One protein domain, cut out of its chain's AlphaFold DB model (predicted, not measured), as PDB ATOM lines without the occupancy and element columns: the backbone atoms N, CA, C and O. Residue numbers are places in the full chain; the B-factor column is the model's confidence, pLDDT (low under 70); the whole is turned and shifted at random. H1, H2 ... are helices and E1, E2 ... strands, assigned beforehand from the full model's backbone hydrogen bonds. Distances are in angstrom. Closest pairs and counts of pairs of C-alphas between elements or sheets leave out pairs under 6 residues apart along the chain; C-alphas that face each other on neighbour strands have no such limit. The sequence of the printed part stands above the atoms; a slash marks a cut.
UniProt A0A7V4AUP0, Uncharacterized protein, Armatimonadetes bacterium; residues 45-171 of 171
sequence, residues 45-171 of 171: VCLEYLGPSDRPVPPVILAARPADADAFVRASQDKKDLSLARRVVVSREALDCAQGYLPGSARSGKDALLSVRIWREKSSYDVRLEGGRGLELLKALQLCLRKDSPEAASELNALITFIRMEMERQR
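This is residues 45 to 171 of the 171 residues of an uncharacterized protein of Armatimonadetes bacterium (UniProt A0A7V4AUP0). A twisted sheet of five strands is the middle layer of the domain, with the long helical hairpin of H4 and H5 over one face and the shorter helix H1 packed over the other. H3 adds a short piece beside one end of H4, H2 is a single small turn near H1, and the long unnamed stretch 100 to 111 leads from H3 back to the sheet. The printed part has 127 residues, with five named helices and five named strands in the order E1 E2 H1 H2 E3 H3 E4 E5 H4 H5. The sheet is mixed, in the order E3 E2 E1 E4 E5, and the class is mixed, helices and strands. The whole is compact and rounded, with a radius of gyration of the C-alphas of 13.7 A and spans of 41 by 33 by 28 A.

The sheet holds E3, residues 86 to 89, E2, residues 60 to 63, E1, residues 45 to 49, E4, residues 112 to 120, and E5, residues 123 to 130. E1 begins at C-alpha 45, at (170.786, 195.631, 238.803), and is 13.3 A long from first to last C-alpha; E2 is 9.9 A and E3 9.7 A. E4 is 22.8 A long and E5 23.6 A. H5, residues 150 to 169, is the longest helix, 28.7 A, and ends at C-alpha 169, at (148.670, 211.921, 236.665). H4, residues 131 to 145, is 20.6 A long and begins at C-alpha 131, at (154.598, 203.455, 241.596). H1, residues 66 to 75, is 14.2 A, H3, residues 92 to 99, is 10.3 A, and H2, residues 79 to 82, is 5.3 A.

In the sheet, E3 and E5 are the edge strands, and the strands' lines turn by 67 degrees from edge to edge. E1 and E4 are antiparallel at 162 degrees, with N 46 and O 117 within hydrogen-bond range at 2.8 A. E1 and E2 form a hairpin, with N 47 and O 60 at 2.8 A. E4 and E5 form another hairpin, with N 116 and O 127 at 2.8 A. E3 and E2 are parallel at 23 degrees, with N 88 and O 61 at 2.8 A. E2, H1 H2, E3 is a strand-helix-strand unit, two parallel neighbour strands with helices between, and its crossover is right-handed. E3, H3, E4 is a split one, with E2 and E1 between its strands, also right-handed. H5 is on the sheet at a height of 9.5 A, over E2 and E1 and only just over E4, where 3 of its C-alphas fall. The C-alphas of Val 88 and Ala 152, the closest of E3 and H5, are 6.0 A apart. H4 is on the same face, at a height of 10.9 A, over E1 and E4. H4 and H5 touch as a helical hairpin, opposite ways at a shallow tilt of 15 degrees, closest at the C-alphas of Gln 142 and Ala 153, 5.3 A. H4 touches H3 with its residues 140 to 145 alone, opposite ways at a shallow tilt of 20 degrees; the closest C-alphas of the two, those of Ala 98 and Leu 141, are 5.4 A apart. H1 is on the opposite face from H5, at a height of 8.1 A, over E2 and E1; the C-alphas of Ala 63 and Ala 69, the closest of E2 and H1, are 5.7 A apart. H2 only grazes the sheet, with residues 81 to 82. H1 and H2 are close but not clearly touching, with the C-alphas of Val 73 and Leu 82 closest, 6.2 A. H1 and H5 are apart. In H1, H3, H4 and H5 every O i to N i+4 pair is within hydrogen-bond range; H2 is too short for such a pair, and its one O i to N i+3 pair is not within range.

The two C-alphas farthest apart, those of Ala 67 and Arg 171, are 41.7 A from each other. The printed part has no cut and ends at residue 171, the chain's last. The link from H3 to E4, residues 100 to 111, is long. The mean pLDDT of the printed part is 88.3, and residues 79 to 80, 106 and 108 are under 70.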
ATOM      1  N   VAL A  45     172.194 195.225 238.695       94.56
ATOM      2  CA  VAL A  45     170.786 195.631 238.803       94.56
ATOM      3  C   VAL A  45     170.473 196.649 237.724       94.56
ATOM      4  O   VAL A  45     171.135 197.674 237.637       94.56
ATOM      5  N   CYS A  46     169.461 196.366 236.914       94.81
ATOM      6  CA  CYS A  46     168.933 197.280 235.915       94.81
ATOM      7  C   CYS A  46     167.571 197.796 236.381       94.81
ATOM      8  O   CYS A  46     166.684 197.007 236.708       94.81
ATOM      9  N   LEU A  47     167.431 199.116 236.430       95.81
ATOM     10  CA  LEU A  47     166.226 199.839 236.809       95.81
ATOM     11  C   LEU A  47     165.648 200.488 235.556       95.81
ATOM     12  O   LEU A  47     166.329 201.270 234.895       95.81
ATOM     13  N   GLU A  48     164.406 200.170 235.234       94.06
ATOM     14  CA  GLU A  48     163.753 200.627 234.013       94.06
ATOM     15  C   GLU A  48     162.397 201.243 234.350       94.06
ATOM     16  O   GLU A  48     161.556 200.615 234.994       94.06
ATOM     17  N   TYR A  49     162.187 202.490 233.937       94.12
ATOM     18  CA  TYR A  49     160.885 203.135 234.052       94.12
ATOM     19  C   TYR A  49     159.945 202.574 232.984       94.12
ATOM     20  O   TYR A  49     160.271 202.592 231.802       94.12
ATOM     21  N   LEU A  50     158.780 202.085 233.410       92.12
ATOM     22  CA  LEU A  50     157.798 201.431 232.537       92.12
ATOM     23  C   LEU A  50     156.601 202.321 232.191       92.12
ATOM     24  O   LEU A  50     155.740 201.921 231.408       92.12
ATOM     25  N   GLY A  51     156.498 203.492 232.820       89.62
ATOM     26  CA  GLY A  51     155.375 204.386 232.578       89.62
ATOM     27  C   GLY A  51     155.450 205.055 231.201       89.62
ATOM     28  O   GLY A  51     156.502 205.073 230.554       89.62
ATOM     29  N   PRO A  52     154.334 205.634 230.735       86.19
ATOM     30  CA  PRO A  52     154.325 206.396 229.496       86.19
ATOM     31  C   PRO A  52     155.269 207.600 229.604       86.19
ATOM     32  O   PRO A  52     155.369 208.245 230.649       86.19
ATOM     33  N   SER A  53     155.981 207.892 228.515       81.88
ATOM     34  CA  SER A  53     156.870 209.049 228.406       81.88
ATOM     35  C   SER A  53     156.993 209.486 226.949       81.88
ATOM     36  O   SER A  53     157.179 208.653 226.063       81.88
ATOM     37  N   ASP A  54     156.959 210.798 226.708       82.06
ATOM     38  CA  ASP A  54     157.161 211.385 225.373       82.06
ATOM     39  C   ASP A  54     158.601 211.214 224.868       82.06
ATOM     40  O   ASP A  54     158.883 211.336 223.674       82.06
ATOM     41  N   ARG A  55     159.542 210.963 225.787       78.88
ATOM     42  CA  ARG A  55     160.952 210.700 225.484       78.88
ATOM     43  C   ARG A  55     161.393 209.390 226.131       78.88
ATOM     44  O   ARG A  55     161.004 209.137 227.270       78.88
ATOM     45  N   PRO A  56     162.241 208.584 225.472       80.12
ATOM     46  CA  PRO A  56     162.788 207.383 226.091       80.12
ATOM     47  C   PRO A  56     163.509 207.738 227.397       80.12
ATOM     48  O   PRO A  56     164.397 208.592 227.390       80.12
ATOM     49  N   VAL A  57     163.124 207.096 228.503       89.25
ATOM     50  CA  VAL A  57     163.845 207.184 229.779       89.25
ATOM     51  C   VAL A  57     164.885 206.067 229.773       89.25
ATOM     52  O   VAL A  57     164.499 204.899 229.797       89.25
ATOM     53  N   PRO A  58     166.190 206.376 229.687       90.31
ATOM     54  CA  PRO A  58     167.202 205.336 229.608       90.31
ATOM     55  C   PRO A  58     167.201 204.463 230.871       90.31
ATOM     56  O   PRO A  58     167.136 205.011 231.975       90.31
ATOM     57  N   PRO A  59     167.338 203.131 230.746       93.75
ATOM     58  CA  PRO A  59     167.509 202.266 231.904       93.75
ATOM     59  C   PRO A  59     168.780 202.620 232.680       93.75
ATOM     60  O   PRO A  59     169.789 203.010 232.088       93.75
ATOM     61  N   VAL A  60     168.761 202.440 233.997       95.38
ATOM     62  CA  VAL A  60     169.913 202.673 234.877       95.38
ATOM     63  C   VAL A  60     170.473 201.333 235.334       95.38
ATOM     64  O   VAL A  60     169.785 200.550 235.983       95.38
ATOM     65  N   ILE A  61     171.733 201.065 235.006       95.38
ATOM     66  CA  ILE A  61     172.456 199.844 235.354       95.38
ATOM     67  C   ILE A  61     173.423 200.151 236.497       95.38
ATOM     68  O   ILE A  61     174.394 200.878 236.308       95.38
ATOM     69  N   LEU A  62     173.186 199.549 237.659       94.69
ATOM     70  CA  LEU A  62     174.064 199.591 238.824       94.69
ATOM     71  C   LEU A  62     174.983 198.365 238.826       94.69
ATOM     72  O   LEU A  62     174.509 197.222 238.806       94.69
ATOM     73  N   ALA A  63     176.295 198.596 238.882       93.81
ATOM     74  CA  ALA A  63     177.297 197.534 238.923       93.81
ATOM     75  C   ALA A  63     178.520 197.918 239.766       93.81
ATOM     76  O   ALA A  63     178.862 199.090 239.899       93.81
ATOM     77  N   ALA A  64     179.225 196.912 240.288       91.88
ATOM     78  CA  ALA A  64     180.480 197.118 241.020       91.88
ATOM     79  C   ALA A  64     181.666 197.412 240.087       91.88
ATOM     80  O   ALA A  64     182.681 197.963 240.506       91.88
ATOM     81  N   ARG A  65     181.578 196.972 238.825       91.81
ATOM     82  CA  ARG A  65     182.633 197.109 237.817       91.81
ATOM     83  C   ARG A  65     182.017 197.401 236.448       91.81
ATOM     84  O   ARG A  65     180.982 196.810 236.131       91.81
ATOM     85  N   PRO A  66     182.688 198.193 235.589       91.88
ATOM     86  CA  PRO A  66     182.240 198.418 234.213       91.88
ATOM     87  C   PRO A  66     182.052 197.111 233.430       91.88
ATOM     88  O   PRO A  66     181.046 196.920 232.753       91.88
ATOM     89  N   ALA A  67     182.984 196.165 233.597       92.12
ATOM     90  CA  ALA A  67     182.957 194.883 232.894       92.12
ATOM     91  C   ALA A  67     181.706 194.043 233.203       92.12
ATOM     92  O   ALA A  67     181.220 193.341 232.318       92.12
ATOM     93  N   ASP A  68     181.175 194.131 234.429       92.19
ATOM     94  CA  ASP A  68     179.959 193.414 234.821       92.19
ATOM     95  C   ASP A  68     178.730 194.041 234.138       92.19
ATOM     96  O   ASP A  68     177.897 193.323 233.586       92.19
ATOM     97  N   ALA A  69     178.655 195.379 234.089       91.75
ATOM     98  CA  ALA A  69     177.599 196.093 233.369       91.75
ATOM     99  C   ALA A  69     177.614 195.774 231.863       91.75
ATOM    100  O   ALA A  69     176.571 195.488 231.275       91.75
ATOM    101  N   ASP A  70     178.791 195.753 231.237       90.81
ATOM    102  CA  ASP A  70     178.917 195.417 229.815       90.81
ATOM    103  C   ASP A  70     178.604 193.946 229.528       90.81
ATOM    104  O   ASP A  70     177.995 193.627 228.503       90.81
ATOM    105  N   ALA A  71     178.991 193.036 230.426       90.56
ATOM    106  CA  ALA A  71     178.613 191.631 230.332       90.56
ATOM    107  C   ALA A  71     177.089 191.464 230.390       90.56
ATOM    108  O   ALA A  71     176.533 190.765 229.542       90.56
ATOM    109  N   PHE A  72     176.416 192.167 231.305       90.94
ATOM    110  CA  PHE A  72     174.956 192.199 231.380       90.94
ATOM    111  C   PHE A  72     174.318 192.707 230.076       90.94
ATOM    112  O   PHE A  72     173.446 192.035 229.525       90.94
ATOM    113  N   VAL A  73     174.787 193.833 229.521       90.25
ATOM    114  CA  VAL A  73     174.259 194.379 228.254       90.25
ATOM    115  C   VAL A  73     174.450 193.398 227.093       90.25
ATOM    116  O   VAL A  73     173.548 193.221 226.277       90.25
ATOM    117  N   ARG A  74     175.604 192.720 227.012       87.94
ATOM    118  CA  ARG A  74     175.860 191.708 225.971       87.94
ATOM    119  C   ARG A  74     174.991 190.461 226.120       87.94
ATOM    120  O   ARG A  74     174.611 189.890 225.096       87.94
ATOM    121  N   ALA A  75     174.742 190.034 227.358       86.56
ATOM    122  CA  ALA A  75     173.957 188.847 227.687       86.56
ATOM    123  C   ALA A  75     172.445 189.077 227.549       86.56
ATOM    124  O   ALA A  75     171.705 188.128 227.299       86.56
ATOM    125  N   SER A  76     171.981 190.322 227.686       83.50
ATOM    126  CA  SER A  76     170.583 190.666 227.452       83.50
ATOM    127  C   SER A  76     170.203 190.398 225.995       83.50
ATOM    128  O   SER A  76     170.867 190.855 225.061       83.50
ATOM    129  N   GLN A  77     169.112 189.659 225.798       73.25
ATOM    130  CA  GLN A  77     168.527 189.433 224.472       73.25
ATOM    131  C   GLN A  77     167.892 190.716 223.917       73.25
ATOM    132  O   GLN A  77     167.785 190.885 222.704       73.25
ATOM    133  N   ASP A  78     167.565 191.651 224.806       70.00
ATOM    134  CA  ASP A  78     166.998 192.949 224.485       70.00
ATOM    135  C   ASP A  78     168.090 194.018 224.342       70.00
ATOM    136  O   ASP A  78     168.305 194.886 225.193       70.00
ATOM    137  N   LYS A  79     168.902 193.871 223.291       61.31
ATOM    138  CA  LYS A  79     170.087 194.721 223.088       61.31
ATOM    139  C   LYS A  79     169.742 196.140 222.658       61.31
ATOM    140  O   LYS A  79     170.544 197.042 222.889       61.31
ATOM    141  N   LYS A  80     168.598 196.334 221.995       62.06
ATOM    142  CA  LYS A  80     168.193 197.655 221.501       62.06
ATOM    143  C   LYS A  80     167.853 198.567 222.673       62.06
ATOM    144  O   LYS A  80     168.406 199.664 222.737       62.06
ATOM    145  N   ASP A  81     167.104 198.057 223.644       70.12
ATOM    146  CA  ASP A  81     166.611 198.850 224.771       70.12
ATOM    147  C   ASP A  81     167.714 199.141 225.805       70.12
ATOM    148  O   ASP A  81     167.744 200.209 226.417       70.12
ATOM    149  N   LEU A  82     168.725 198.268 225.912       84.00
ATOM    150  CA  LEU A  82     169.887 198.496 226.785       84.00
ATOM    151  C   LEU A  82     171.055 199.250 226.131       84.00
ATOM    152  O   LEU A  82     172.022 199.593 226.815       84.00
ATOM    153  N   SER A  83     170.997 199.534 224.827       80.12
ATOM    154  CA  SER A  83     172.071 200.256 224.125       80.12
ATOM    155  C   SER A  83     172.287 201.675 224.669       80.12
ATOM    156  O   SER A  83     173.425 202.143 224.739       80.12
ATOM    157  N   LEU A  84     171.208 202.315 225.128       85.06
ATOM    158  CA  LEU A  84     171.197 203.660 225.705       85.06
ATOM    159  C   LEU A  84     171.298 203.669 227.235       85.06
ATOM    160  O   LEU A  84     171.297 204.745 227.831       85.06
ATOM    161  N   ALA A  85     171.384 202.501 227.878       91.50
ATOM    162  CA  ALA A  85     171.362 202.405 229.328       91.50
ATOM    163  C   ALA A  85     172.529 203.166 229.979       91.50
ATOM    164  O   ALA A  85     173.693 203.073 229.562       91.50
ATOM    165  N   ARG A  86     172.210 203.899 231.046       93.00
ATOM    166  CA  ARG A  86     173.171 204.593 231.901       93.00
ATOM    167  C   ARG A  86     173.876 203.561 232.764       93.00
ATOM    168  O   ARG A  86     173.246 202.895 233.578       93.00
ATOM    169  N   ARG A  87     175.181 203.399 232.563       93.19
ATOM    170  CA  ARG A  87     176.016 202.481 233.348       93.19
ATOM    171  C   ARG A  87     176.613 203.262 234.503       93.19
ATOM    172  O   ARG A  87     177.462 204.115 234.280       93.19
ATOM    173  N   VAL A  88     176.190 202.948 235.712       93.38
ATOM    174  CA  VAL A  88     176.635 203.627 236.920       93.38
ATOM    175  C   VAL A  88     177.444 202.639 237.748       93.38
ATOM    176  O   VAL A  88     176.927 201.639 238.257       93.38
ATOM    177  N   VAL A  89     178.741 202.919 237.855       92.31
ATOM    178  CA  VAL A  89     179.664 202.122 238.663       92.31
ATOM    179  C   VAL A  89     179.718 202.714 240.061       92.31
ATOM    180  O   VAL A  89     179.952 203.909 240.227       92.31
ATOM    181  N   VAL A  90     179.487 201.870 241.057       91.00
ATOM    182  CA  VAL A  90     179.427 202.258 242.470       91.00
ATOM    183  C   VAL A  90     180.283 201.327 243.312       91.00
ATOM    184  O   VAL A  90     180.586 200.198 242.909       91.00
ATOM    185  N   SER A  91     180.698 201.796 244.484       90.88
ATOM    186  CA  SER A  91     181.509 201.002 245.392       90.88
ATOM    187  C   SER A  91     180.757 199.780 245.903       90.88
ATOM    188  O   SER A  91     179.523 199.703 245.933       90.88
ATOM    189  N   ARG A  92     181.534 198.794 246.346       87.81
ATOM    190  CA  ARG A  92     180.978 197.570 246.917       87.81
ATOM    191  C   ARG A  92     180.177 197.838 248.186       87.81
ATOM    192  O   ARG A  92     179.142 197.217 248.365       87.81
ATOM    193  N   GLU A  93     180.616 198.778 249.017       88.12
ATOM    194  CA  GLU A  93     179.908 199.152 250.243       88.12
ATOM    195  C   GLU A  93     178.516 199.723 249.936       88.12
ATOM    196  O   GLU A  93     177.524 199.321 250.547       88.12
ATOM    197  N   ALA A  94     178.419 200.608 248.939       89.19
ATOM    198  CA  ALA A  94     177.143 201.180 248.529       89.19
ATOM    199  C   ALA A  94     176.192 200.114 247.950       89.19
ATOM    200  O   ALA A  94     174.984 200.159 248.193       89.19
ATOM    201  N   LEU A  95     176.733 199.124 247.234       89.81
ATOM    202  CA  LEU A  95     175.972 197.981 246.727       89.81
ATOM    203  C   LEU A  95     175.520 197.027 247.836       89.81
ATOM    204  O   LEU A  95     174.363 196.613 247.841       89.81
ATOM    205  N   ASP A  96     176.390 196.711 248.791       89.50
ATOM    206  CA  ASP A  96     176.054 195.872 249.945       89.50
ATOM    207  C   ASP A  96     174.918 196.528 250.764       89.50
ATOM    208  O   ASP A  96     173.955 195.863 251.146       89.50
ATOM    209  N   CYS A  97     174.950 197.859 250.935       88.81
ATOM    210  CA  CYS A  97     173.831 198.632 251.495       88.81
ATOM    211  C   CYS A  97     172.554 198.487 250.651       88.81
ATOM    212  O   CYS A  97     171.485 198.176 251.180       88.81
ATOM    213  N   ALA A  98     172.662 198.680 249.333       88.44
ATOM    214  CA  ALA A  98     171.539 198.611 248.402       88.44
ATOM    215  C   ALA A  98     170.870 197.225 248.361       88.44
ATOM    216  O   ALA A  98     169.657 197.135 248.168       88.44
ATOM    217  N   GLN A  99     171.635 196.148 248.562       88.38
ATOM    218  CA  GLN A  99     171.141 194.773 248.487       88.38
ATOM    219  C   GLN A  99     169.987 194.498 249.445       88.38
ATOM    220  O   GLN A  99     169.063 193.776 249.075       88.38
ATOM    221  N   GLY A 100     170.026 195.080 250.647       86.69
ATOM    222  CA  GLY A 100     168.973 194.913 251.651       86.69
ATOM    223  C   GLY A 100     167.608 195.443 251.204       86.69
ATOM    224  O   GLY A 100     166.590 195.035 251.753       86.69
ATOM    225  N   TYR A 101     167.579 196.312 250.191       88.88
ATOM    226  CA  TYR A 101     166.355 196.900 249.651       88.88
ATOM    227  C   TYR A 101     165.873 196.214 248.373       88.88
ATOM    228  O   TYR A 101     164.746 196.449 247.944       88.88
ATOM    229  N   LEU A 102     166.699 195.370 247.746       89.56
ATOM    230  CA  LEU A 102     166.329 194.724 246.493       89.56
ATOM    231  C   LEU A 102     165.187 193.715 246.699       89.56
ATOM    232  O   LEU A 102     165.197 192.945 247.661       89.56
ATOM    233  N   PRO A 103     164.216 193.659 245.773       85.94
ATOM    234  CA  PRO A 103     163.101 192.731 245.883       85.94
ATOM    235  C   PRO A 103     163.568 191.274 245.726       85.94
ATOM    236  O   PRO A 103     164.298 190.939 244.800       85.94
ATOM    237  N   GLY A 104     163.113 190.390 246.620       77.56
ATOM    238  CA  GLY A 104     163.617 189.012 246.720       77.56
ATOM    239  C   GLY A 104     163.032 187.980 245.742       77.56
ATOM    240  O   GLY A 104     163.486 186.839 245.745       77.56
ATOM    241  N   SER A 105     162.020 188.316 244.934       75.25
ATOM    242  CA  SER A 105     161.438 187.376 243.956       75.25
ATOM    243  C   SER A 105     160.673 188.082 242.839       75.25
ATOM    244  O   SER A 105     160.177 189.195 243.026       75.25
ATOM    245  N   ALA A 106     160.550 187.403 241.693       69.44
ATOM    246  CA  ALA A 106     159.759 187.862 240.560       69.44
ATOM    247  C   ALA A 106     158.289 188.051 240.961       69.44
ATOM    248  O   ALA A 106     157.616 187.119 241.404       69.44
ATOM    249  N   ARG A 107     157.788 189.272 240.784       70.38
ATOM    250  CA  ARG A 107     156.367 189.615 240.870       70.38
ATOM    251  C   ARG A 107     156.046 190.520 239.694       70.38
ATOM    252  O   ARG A 107     156.823 191.421 239.386       70.38
ATOM    253  N   SER A 108     154.927 190.256 239.031       69.00
ATOM    254  CA  SER A 108     154.473 191.047 237.893       69.00
ATOM    255  C   SER A 108     153.228 191.828 238.291       69.00
ATOM    256  O   SER A 108     152.178 191.233 238.524       69.00
ATOM    257  N   GLY A 109     153.358 193.150 238.406       73.69
ATOM    258  CA  GLY A 109     152.225 194.066 238.496       73.69
ATOM    259  C   GLY A 109     151.825 194.539 237.100       73.69
ATOM    260  O   GLY A 109     152.690 194.935 236.318       73.69
ATOM    261  N   LYS A 110     150.525 194.493 236.781       77.56
ATOM    262  CA  LYS A 110     149.989 195.006 235.509       77.56
ATOM    263  C   LYS A 110     150.158 196.529 235.399       77.56
ATOM    264  O   LYS A 110     150.455 197.016 234.316       77.56
ATOM    265  N   ASP A 111     150.079 197.224 236.532       85.06
ATOM    266  CA  ASP A 111     150.182 198.685 236.656       85.06
ATOM    267  C   ASP A 111     151.560 199.123 237.191       85.06
ATOM    268  O   ASP A 111     151.706 200.077 237.960       85.06
ATOM    269  N   ALA A 112     152.602 198.365 236.849       91.06
ATOM    270  CA  ALA A 112     153.950 198.658 237.301       91.06
ATOM    271  C   ALA A 112     154.548 199.867 236.576       91.06
ATOM    272  O   ALA A 112     154.459 199.982 235.358       91.06
ATOM    273  N   LEU A 113     155.228 200.725 237.338       93.75
ATOM    274  CA  LEU A 113     155.932 201.903 236.826       93.75
ATOM    275  C   LEU A 113     157.455 201.734 236.839       93.75
ATOM    276  O   LEU A 113     158.162 202.529 236.226       93.75
ATOM    277  N   LEU A 114     157.965 200.702 237.516       94.75
ATOM    278  CA  LEU A 114     159.390 200.398 237.599       94.75
ATOM    279  C   LEU A 114     159.620 198.894 237.413       94.75
ATOM    280  O   LEU A 114     159.061 198.092 238.158       94.75
ATOM    281  N   SER A 115     160.465 198.507 236.464       93.94
ATOM    282  CA  SER A 115     161.070 197.175 236.406       93.94
ATOM    283  C   SER A 115     162.424 197.200 237.105       93.94
ATOM    284  O   SER A 115     163.228 198.120 236.938       93.94
ATOM    285  N   VAL A 116     162.661 196.173 237.915       94.62
ATOM    286  CA  VAL A 116     163.922 195.909 238.597       94.62
ATOM    287  C   VAL A 116     164.403 194.546 238.135       94.62
ATOM    288  O   VAL A 116     163.921 193.508 238.596       94.62
ATOM    289  N   ARG A 117     165.367 194.543 237.222       93.12
ATOM    290  CA  ARG A 117     165.978 193.323 236.708       93.12
ATOM    291  C   ARG A 117     167.289 193.063 237.424       93.12
ATOM    292  O   ARG A 117     168.225 193.853 237.339       93.12
ATOM    293  N   ILE A 118     167.363 191.931 238.110       92.56
ATOM    294  CA  ILE A 118     168.540 191.509 238.863       92.56
ATOM    295  C   ILE A 118     169.193 190.385 238.076       92.56
ATOM    296  O   ILE A 118     168.637 189.292 237.949       92.56
ATOM    297  N   TRP A 119     170.366 190.667 237.520       92.00
ATOM    298  CA  TRP A 119     171.153 189.695 236.780       92.00
ATOM    299  C   TRP A 119     172.296 189.180 237.638       92.00
ATOM    300  O   TRP A 119     173.021 189.933 238.285       92.00
ATOM    301  N   ARG A 120     172.449 187.865 237.614       87.06
ATOM    302  CA  ARG A 120     173.610 187.121 238.079       87.06
ATOM    303  C   ARG A 120     174.093 186.320 236.880       87.06
ATOM    304  O   ARG A 120     173.276 185.898 236.070       87.06
ATOM    305  N   GLU A 121     175.388 186.061 236.785       77.38
ATOM    306  CA  GLU A 121     176.039 185.447 235.614       77.38
ATOM    307  C   GLU A 121     175.292 184.249 234.980       77.38
ATOM    308  O   GLU A 121     175.326 184.068 233.767       77.38
ATOM    309  N   LYS A 122     174.564 183.461 235.783       77.06
ATOM    310  CA  LYS A 122     173.805 182.274 235.350       77.06
ATOM    311  C   LYS A 122     172.281 182.446 235.298       77.06
ATOM    312  O   LYS A 122     171.590 181.537 234.854       77.06
ATOM    313  N   SER A 123     171.738 183.551 235.801       84.50
ATOM    314  CA  SER A 123     170.292 183.740 235.957       84.50
ATOM    315  C   SER A 123     169.922 185.212 236.069       84.50
ATOM    316  O   SER A 123     170.552 185.952 236.823       84.50
ATOM    317  N   SER A 124     168.822 185.613 235.449       87.44
ATOM    318  CA  SER A 124     168.149 186.875 235.752       87.44
ATOM    319  C   SER A 124     166.737 186.631 236.251       87.44
ATOM    320  O   SER A 124     166.095 185.645 235.895       87.44
ATOM    321  N   TYR A 125     166.243 187.565 237.053       88.75
ATOM    322  CA  TYR A 125     164.816 187.712 237.295       88.75
ATOM    323  C   TYR A 125     164.436 189.187 237.250       88.75
ATOM    324  O   TYR A 125     165.275 190.069 237.440       88.75
ATOM    325  N   ASP A 126     163.166 189.433 236.960       90.25
ATOM    326  CA  ASP A 126     162.589 190.763 236.815       90.25
ATOM    327  C   ASP A 126     161.447 190.915 237.818       90.25
ATOM    328  O   ASP A 126     160.635 190.001 238.002       90.25
ATOM    329  N   VAL A 127     161.415 192.056 238.495       92.44
ATOM    330  CA  VAL A 127     160.349 192.430 239.415       92.44
ATOM    331  C   VAL A 127     159.742 193.730 238.933       92.44
ATOM    332  O   VAL A 127     160.422 194.747 238.830       92.44
ATOM    333  N   ARG A 128     158.437 193.710 238.687       93.38
ATOM    334  CA  ARG A 128     157.676 194.882 238.274       93.38
ATOM    335  C   ARG A 128     156.965 195.478 239.481       93.38
ATOM    336  O   ARG A 128     156.126 194.823 240.101       93.38
ATOM    337  N   LEU A 129     157.327 196.708 239.819       92.25
ATOM    338  CA  LEU A 129     156.856 197.435 240.988       92.25
ATOM    339  C   LEU A 129     155.872 198.534 240.584       92.25
ATOM    340  O   LEU A 129     156.130 199.339 239.689       92.25
ATOM    341  N   GLU A 130     154.750 198.580 241.294       92.25
ATOM    342  CA  GLU A 130     153.809 199.703 241.283       92.25
ATOM    343  C   GLU A 130     154.501 200.989 241.754       92.25
ATOM    344  O   GLU A 130     155.466 200.935 242.523       92.25
ATOM    345  N   GLY A 131     153.976 202.149 241.349       89.81
ATOM    346  CA  GLY A 131     154.598 203.455 241.596       89.81
ATOM    347  C   GLY A 131     155.046 203.695 243.038       89.81
ATOM    348  O   GLY A 131     156.204 204.034 243.271       89.81
ATOM    349  N   GLY A 132     154.169 203.455 244.019       92.06
ATOM    350  CA  GLY A 132     154.490 203.673 245.436       92.06
ATOM    351  C   GLY A 132     155.690 202.847 245.910       92.06
ATOM    352  O   GLY A 132     156.646 203.397 246.456       92.06
ATOM    353  N   ARG A 133     155.690 201.542 245.610       91.25
ATOM    354  CA  ARG A 133     156.792 200.630 245.963       91.25
ATOM    355  C   ARG A 133     158.065 200.919 245.171       91.25
ATOM    356  O   ARG A 133     159.161 200.830 245.718       91.25
ATOM    357  N   GLY A 134     157.931 201.302 243.901       93.00
ATOM    358  CA  GLY A 134     159.052 201.757 243.081       93.00
ATOM    359  C   GLY A 134     159.729 202.996 243.674       93.00
ATOM    360  O   GLY A 134     160.950 203.033 243.786       93.00
ATOM    361  N   LEU A 135     158.951 203.982 244.136       94.56
ATOM    362  CA  LEU A 135     159.485 205.177 244.800       94.56
ATOM    363  C   LEU A 135     160.197 204.866 246.113       94.56
ATOM    364  O   LEU A 135     161.245 205.454 246.380       94.56
ATOM    365  N   GLU A 136     159.628 203.994 246.944       93.31
ATOM    366  CA  GLU A 136     160.259 203.571 248.198       93.31
ATOM    367  C   GLU A 136     161.620 202.926 247.936       93.31
ATOM    368  O   GLU A 136     162.616 203.339 248.535       93.31
ATOM    369  N   LEU A 137     161.681 202.001 246.972       94.56
ATOM    370  CA  LEU A 137     162.928 201.366 246.559       94.56
ATOM    371  C   LEU A 137     163.950 202.395 246.067       94.56
ATOM    372  O   LEU A 137     165.073 202.427 246.563       94.56
ATOM    373  N   LEU A 138     163.583 203.250 245.108       95.69
ATOM    374  CA  LEU A 138     164.522 204.210 244.522       95.69
ATOM    375  C   LEU A 138     165.065 205.199 245.559       95.69
ATOM    376  O   LEU A 138     166.249 205.529 245.517       95.69
ATOM    377  N   LYS A 139     164.240 205.644 246.516       94.50
ATOM    378  CA  LYS A 139     164.692 206.504 247.623       94.50
ATOM    379  C   LYS A 139     165.665 205.778 248.550       94.50
ATOM    380  O   LYS A 139     166.655 206.376 248.969       94.50
ATOM    381  N   ALA A 140     165.405 204.510 248.862       92.44
ATOM    382  CA  ALA A 140     166.307 203.706 249.682       92.44
ATOM    383  C   ALA A 140     167.655 203.476 248.976       92.44
ATOM    384  O   ALA A 140     168.712 203.691 249.569       92.44
ATOM    385  N   LEU A 141     167.630 203.147 247.681       93.25
ATOM    386  CA  LEU A 141     168.838 203.036 246.860       93.25
ATOM    387  C   LEU A 141     169.598 204.366 246.799       93.25
ATOM    388  O   LEU A 141     170.814 204.392 246.980       93.25
ATOM    389  N   GLN A 142     168.891 205.483 246.613       92.88
ATOM    390  CA  GLN A 142     169.498 206.812 246.601       92.88
ATOM    391  C   GLN A 142     170.189 207.116 247.932       92.88
ATOM    392  O   GLN A 142     171.288 207.665 247.928       92.88
ATOM    393  N   LEU A 143     169.596 206.732 249.066       90.94
ATOM    394  CA  LEU A 143     170.204 206.914 250.384       90.94
ATOM    395  C   LEU A 143     171.546 206.173 250.507       90.94
ATOM    396  O   LEU A 143     172.509 206.763 250.999       90.94
ATOM    397  N   CYS A 144     171.621 204.926 250.032       90.12
ATOM    398  CA  CYS A 144     172.865 204.150 250.019       90.12
ATOM    399  C   CYS A 144     173.922 204.751 249.082       90.12
ATOM    400  O   CYS A 144     175.101 204.794 249.423       90.12
ATOM    401  N   LEU A 145     173.511 205.225 247.904       87.19
ATOM    402  CA  LEU A 145     174.435 205.587 246.824       87.19
ATOM    403  C   LEU A 145     174.875 207.056 246.864       87.19
ATOM    404  O   LEU A 145     175.923 207.398 246.321       87.19
ATOM    405  N   ARG A 146     174.128 207.935 247.548       83.12
ATOM    406  CA  ARG A 146     174.376 209.389 247.574       83.12
ATOM    407  C   ARG A 146     175.756 209.789 248.084       83.12
ATOM    408  O   ARG A 146     176.275 210.811 247.647       83.12
ATOM    409  N   LYS A 147     176.324 209.036 249.028       80.88
ATOM    410  CA  LYS A 147     177.655 209.335 249.581       80.88
ATOM    411  C   LYS A 147     178.794 208.898 248.665       80.88
ATOM    412  O   LYS A 147     179.886 209.437 248.781       80.88
ATOM    413  N   ASP A 148     178.527 207.934 247.794       81.69
ATOM    414  CA  ASP A 148     179.544 207.229 247.020       81.69
ATOM    415  C   ASP A 148     179.608 207.721 245.571       81.69
ATOM    416  O   ASP A 148     180.687 207.919 245.021       81.69
ATOM    417  N   SER A 149     178.444 207.984 244.965       84.25
ATOM    418  CA  SER A 149     178.345 208.405 243.571       84.25
ATOM    419  C   SER A 149     177.265 209.481 243.384       84.25
ATOM    420  O   SER A 149     176.065 209.183 243.449       84.25
ATOM    421  N   PRO A 150     177.653 210.747 243.123       86.00
ATOM    422  CA  PRO A 150     176.694 211.802 242.799       86.00
ATOM    423  C   PRO A 150     175.956 211.518 241.482       86.00
ATOM    424  O   PRO A 150     174.788 211.880 241.348       86.00
ATOM    425  N   GLU A 151     176.605 210.820 240.545       89.56
ATOM    426  CA  GLU A 151     175.991 210.344 239.303       89.56
ATOM    427  C   GLU A 151     174.860 209.353 239.604       89.56
ATOM    428  O   GLU A 151     173.729 209.572 239.176       89.56
ATOM    429  N   ALA A 152     175.111 208.339 240.443       88.94
ATOM    430  CA  ALA A 152     174.081 207.390 240.863       88.94
ATOM    431  C   ALA A 152     172.884 208.091 241.510       88.94
ATOM    432  O   ALA A 152     171.731 207.797 241.198       88.94
ATOM    433  N   ALA A 153     173.146 209.051 242.399       88.44
ATOM    434  CA  ALA A 153     172.087 209.805 243.055       88.44
ATOM    435  C   ALA A 153     171.256 210.638 242.068       88.44
ATOM    436  O   ALA A 153     170.040 210.736 242.251       88.44
ATOM    437  N   SER A 154     171.896 211.217 241.047       91.50
ATOM    438  CA  SER A 154     171.244 211.991 239.988       91.50
ATOM    439  C   SER A 154     170.347 211.112 239.117       91.50
ATOM    440  O   SER A 154     169.172 211.431 238.936       91.50
ATOM    441  N   GLU A 155     170.861 209.974 238.644       93.81
ATOM    442  CA  GLU A 155     170.094 209.034 237.816       93.81
ATOM    443  C   GLU A 155     168.880 208.473 238.577       93.81
ATOM    444  O   GLU A 155     167.760 208.441 238.062       93.81
ATOM    445  N   LEU A 156     169.053 208.127 239.858       94.12
ATOM    446  CA  LEU A 156     167.935 207.700 240.703       94.12
ATOM    447  C   LEU A 156     166.928 208.827 240.956       94.12
ATOM    448  O   LEU A 156     165.726 208.572 240.995       94.12
ATOM    449  N   ASN A 157     167.388 210.073 241.096       93.81
ATOM    450  CA  ASN A 157     166.494 211.217 241.260       93.81
ATOM    451  C   ASN A 157     165.634 211.461 240.011       93.81
ATOM    452  O   ASN A 157     164.458 211.814 240.135       93.81
ATOM    453  N   ALA A 158     166.196 211.245 238.819       92.94
ATOM    454  CA  ALA A 158     165.445 211.318 237.572       92.94
ATOM    455  C   ALA A 158     164.318 210.273 237.555       92.94
ATOM    456  O   ALA A 158     163.157 210.636 237.366       92.94
ATOM    457  N   LEU A 159     164.622 209.008 237.872       94.81
ATOM    458  CA  LEU A 159     163.609 207.946 237.963       94.81
ATOM    459  C   LEU A 159     162.528 208.248 239.015       94.81
ATOM    460  O   LEU A 159     161.339 208.092 238.744       94.81
ATOM    461  N   ILE A 160     162.921 208.735 240.199       95.19
ATOM    462  CA  ILE A 160     161.984 209.166 241.253       95.19
ATOM    463  C   ILE A 160     161.030 210.244 240.732       95.19
ATOM    464  O   ILE A 160     159.840 210.222 241.048       95.19
ATOM    465  N   THR A 161     161.546 211.191 239.951       94.50
ATOM    466  CA  THR A 161     160.755 212.294 239.395       94.50
ATOM    467  C   THR A 161     159.719 211.773 238.403       94.50
ATOM    468  O   THR A 161     158.541 212.086 238.559       94.50
ATOM    469  N   PHE A 162     160.118 210.914 237.458       93.50
ATOM    470  CA  PHE A 162     159.189 210.320 236.489       93.50
ATOM    471  C   PHE A 162     158.064 209.535 237.166       93.50
ATOM    472  O   PHE A 162     156.893 209.753 236.864       93.50
ATOM    473  N   ILE A 163     158.393 208.680 238.140       93.88
ATOM    474  CA  ILE A 163     157.371 207.890 238.838       93.88
ATOM    475  C   ILE A 163     156.418 208.787 239.640       93.88
ATOM    476  O   ILE A 163     155.217 208.531 239.649       93.88
ATOM    477  N   ARG A 164     156.914 209.843 240.300       94.56
ATOM    478  CA  ARG A 164     156.052 210.795 241.025       94.56
ATOM    479  C   ARG A 164     155.055 211.478 240.100       94.56
ATOM    480  O   ARG A 164     153.867 211.467 240.403       94.56
ATOM    481  N   MET A 165     155.538 212.018 238.981       92.75
ATOM    482  CA  MET A 165     154.685 212.682 237.995       92.75
ATOM    483  C   MET A 165     153.602 211.739 237.473       92.75
ATOM    484  O   MET A 165     152.441 212.119 237.362       92.75
ATOM    485  N   GLU A 166     153.962 210.487 237.200       92.81
ATOM    486  CA  GLU A 166     153.016 209.497 236.695       92.81
ATOM    487  C   GLU A 166     151.973 209.091 237.742       92.81
ATOM    488  O   GLU A 166     150.790 208.983 237.433       92.81
ATOM    489  N   MET A 167     152.375 208.942 239.005       92.31
ATOM    490  CA  MET A 167     151.432 208.709 240.100       92.31
ATOM    491  C   MET A 167     150.479 209.886 240.320       92.31
ATOM    492  O   MET A 167     149.326 209.665 240.673       92.31
ATOM    493  N   GLU A 168     150.945 211.123 240.151       93.19
ATOM    494  CA  GLU A 168     150.103 212.323 240.232       93.19
ATOM    495  C   GLU A 168     149.113 212.397 239.065       93.19
ATOM    496  O   GLU A 168     147.966 212.771 239.272       93.19
ATOM    497  N   ARG A 169     149.523 211.973 237.863       89.62
ATOM    498  CA  ARG A 169     148.670 211.921 236.665       89.62
ATOM    499  C   ARG A 169     147.550 210.880 236.756       89.62
ATOM    500  O   ARG A 169     146.525 211.034 236.098       89.62
ATOM    501  N   GLN A 170     147.766 209.802 237.510       84.69
ATOM    502  CA  GLN A 170     146.798 208.713 237.698       84.69
ATOM    503  C   GLN A 170     145.813 208.948 238.860       84.69
ATOM    504  O   GLN A 170     144.915 208.128 239.053       84.69
ATOM    505  N   ARG A 171     146.001 210.012 239.651       81.31
ATOM    506  CA  ARG A 171     145.106 210.414 240.750       81.31
ATOM    507  C   ARG A 171     143.982 211.311 240.256       81.31
ATOM    508  O   ARG A 171     142.885 211.187 240.841       81.31
TER     509      ARG A 171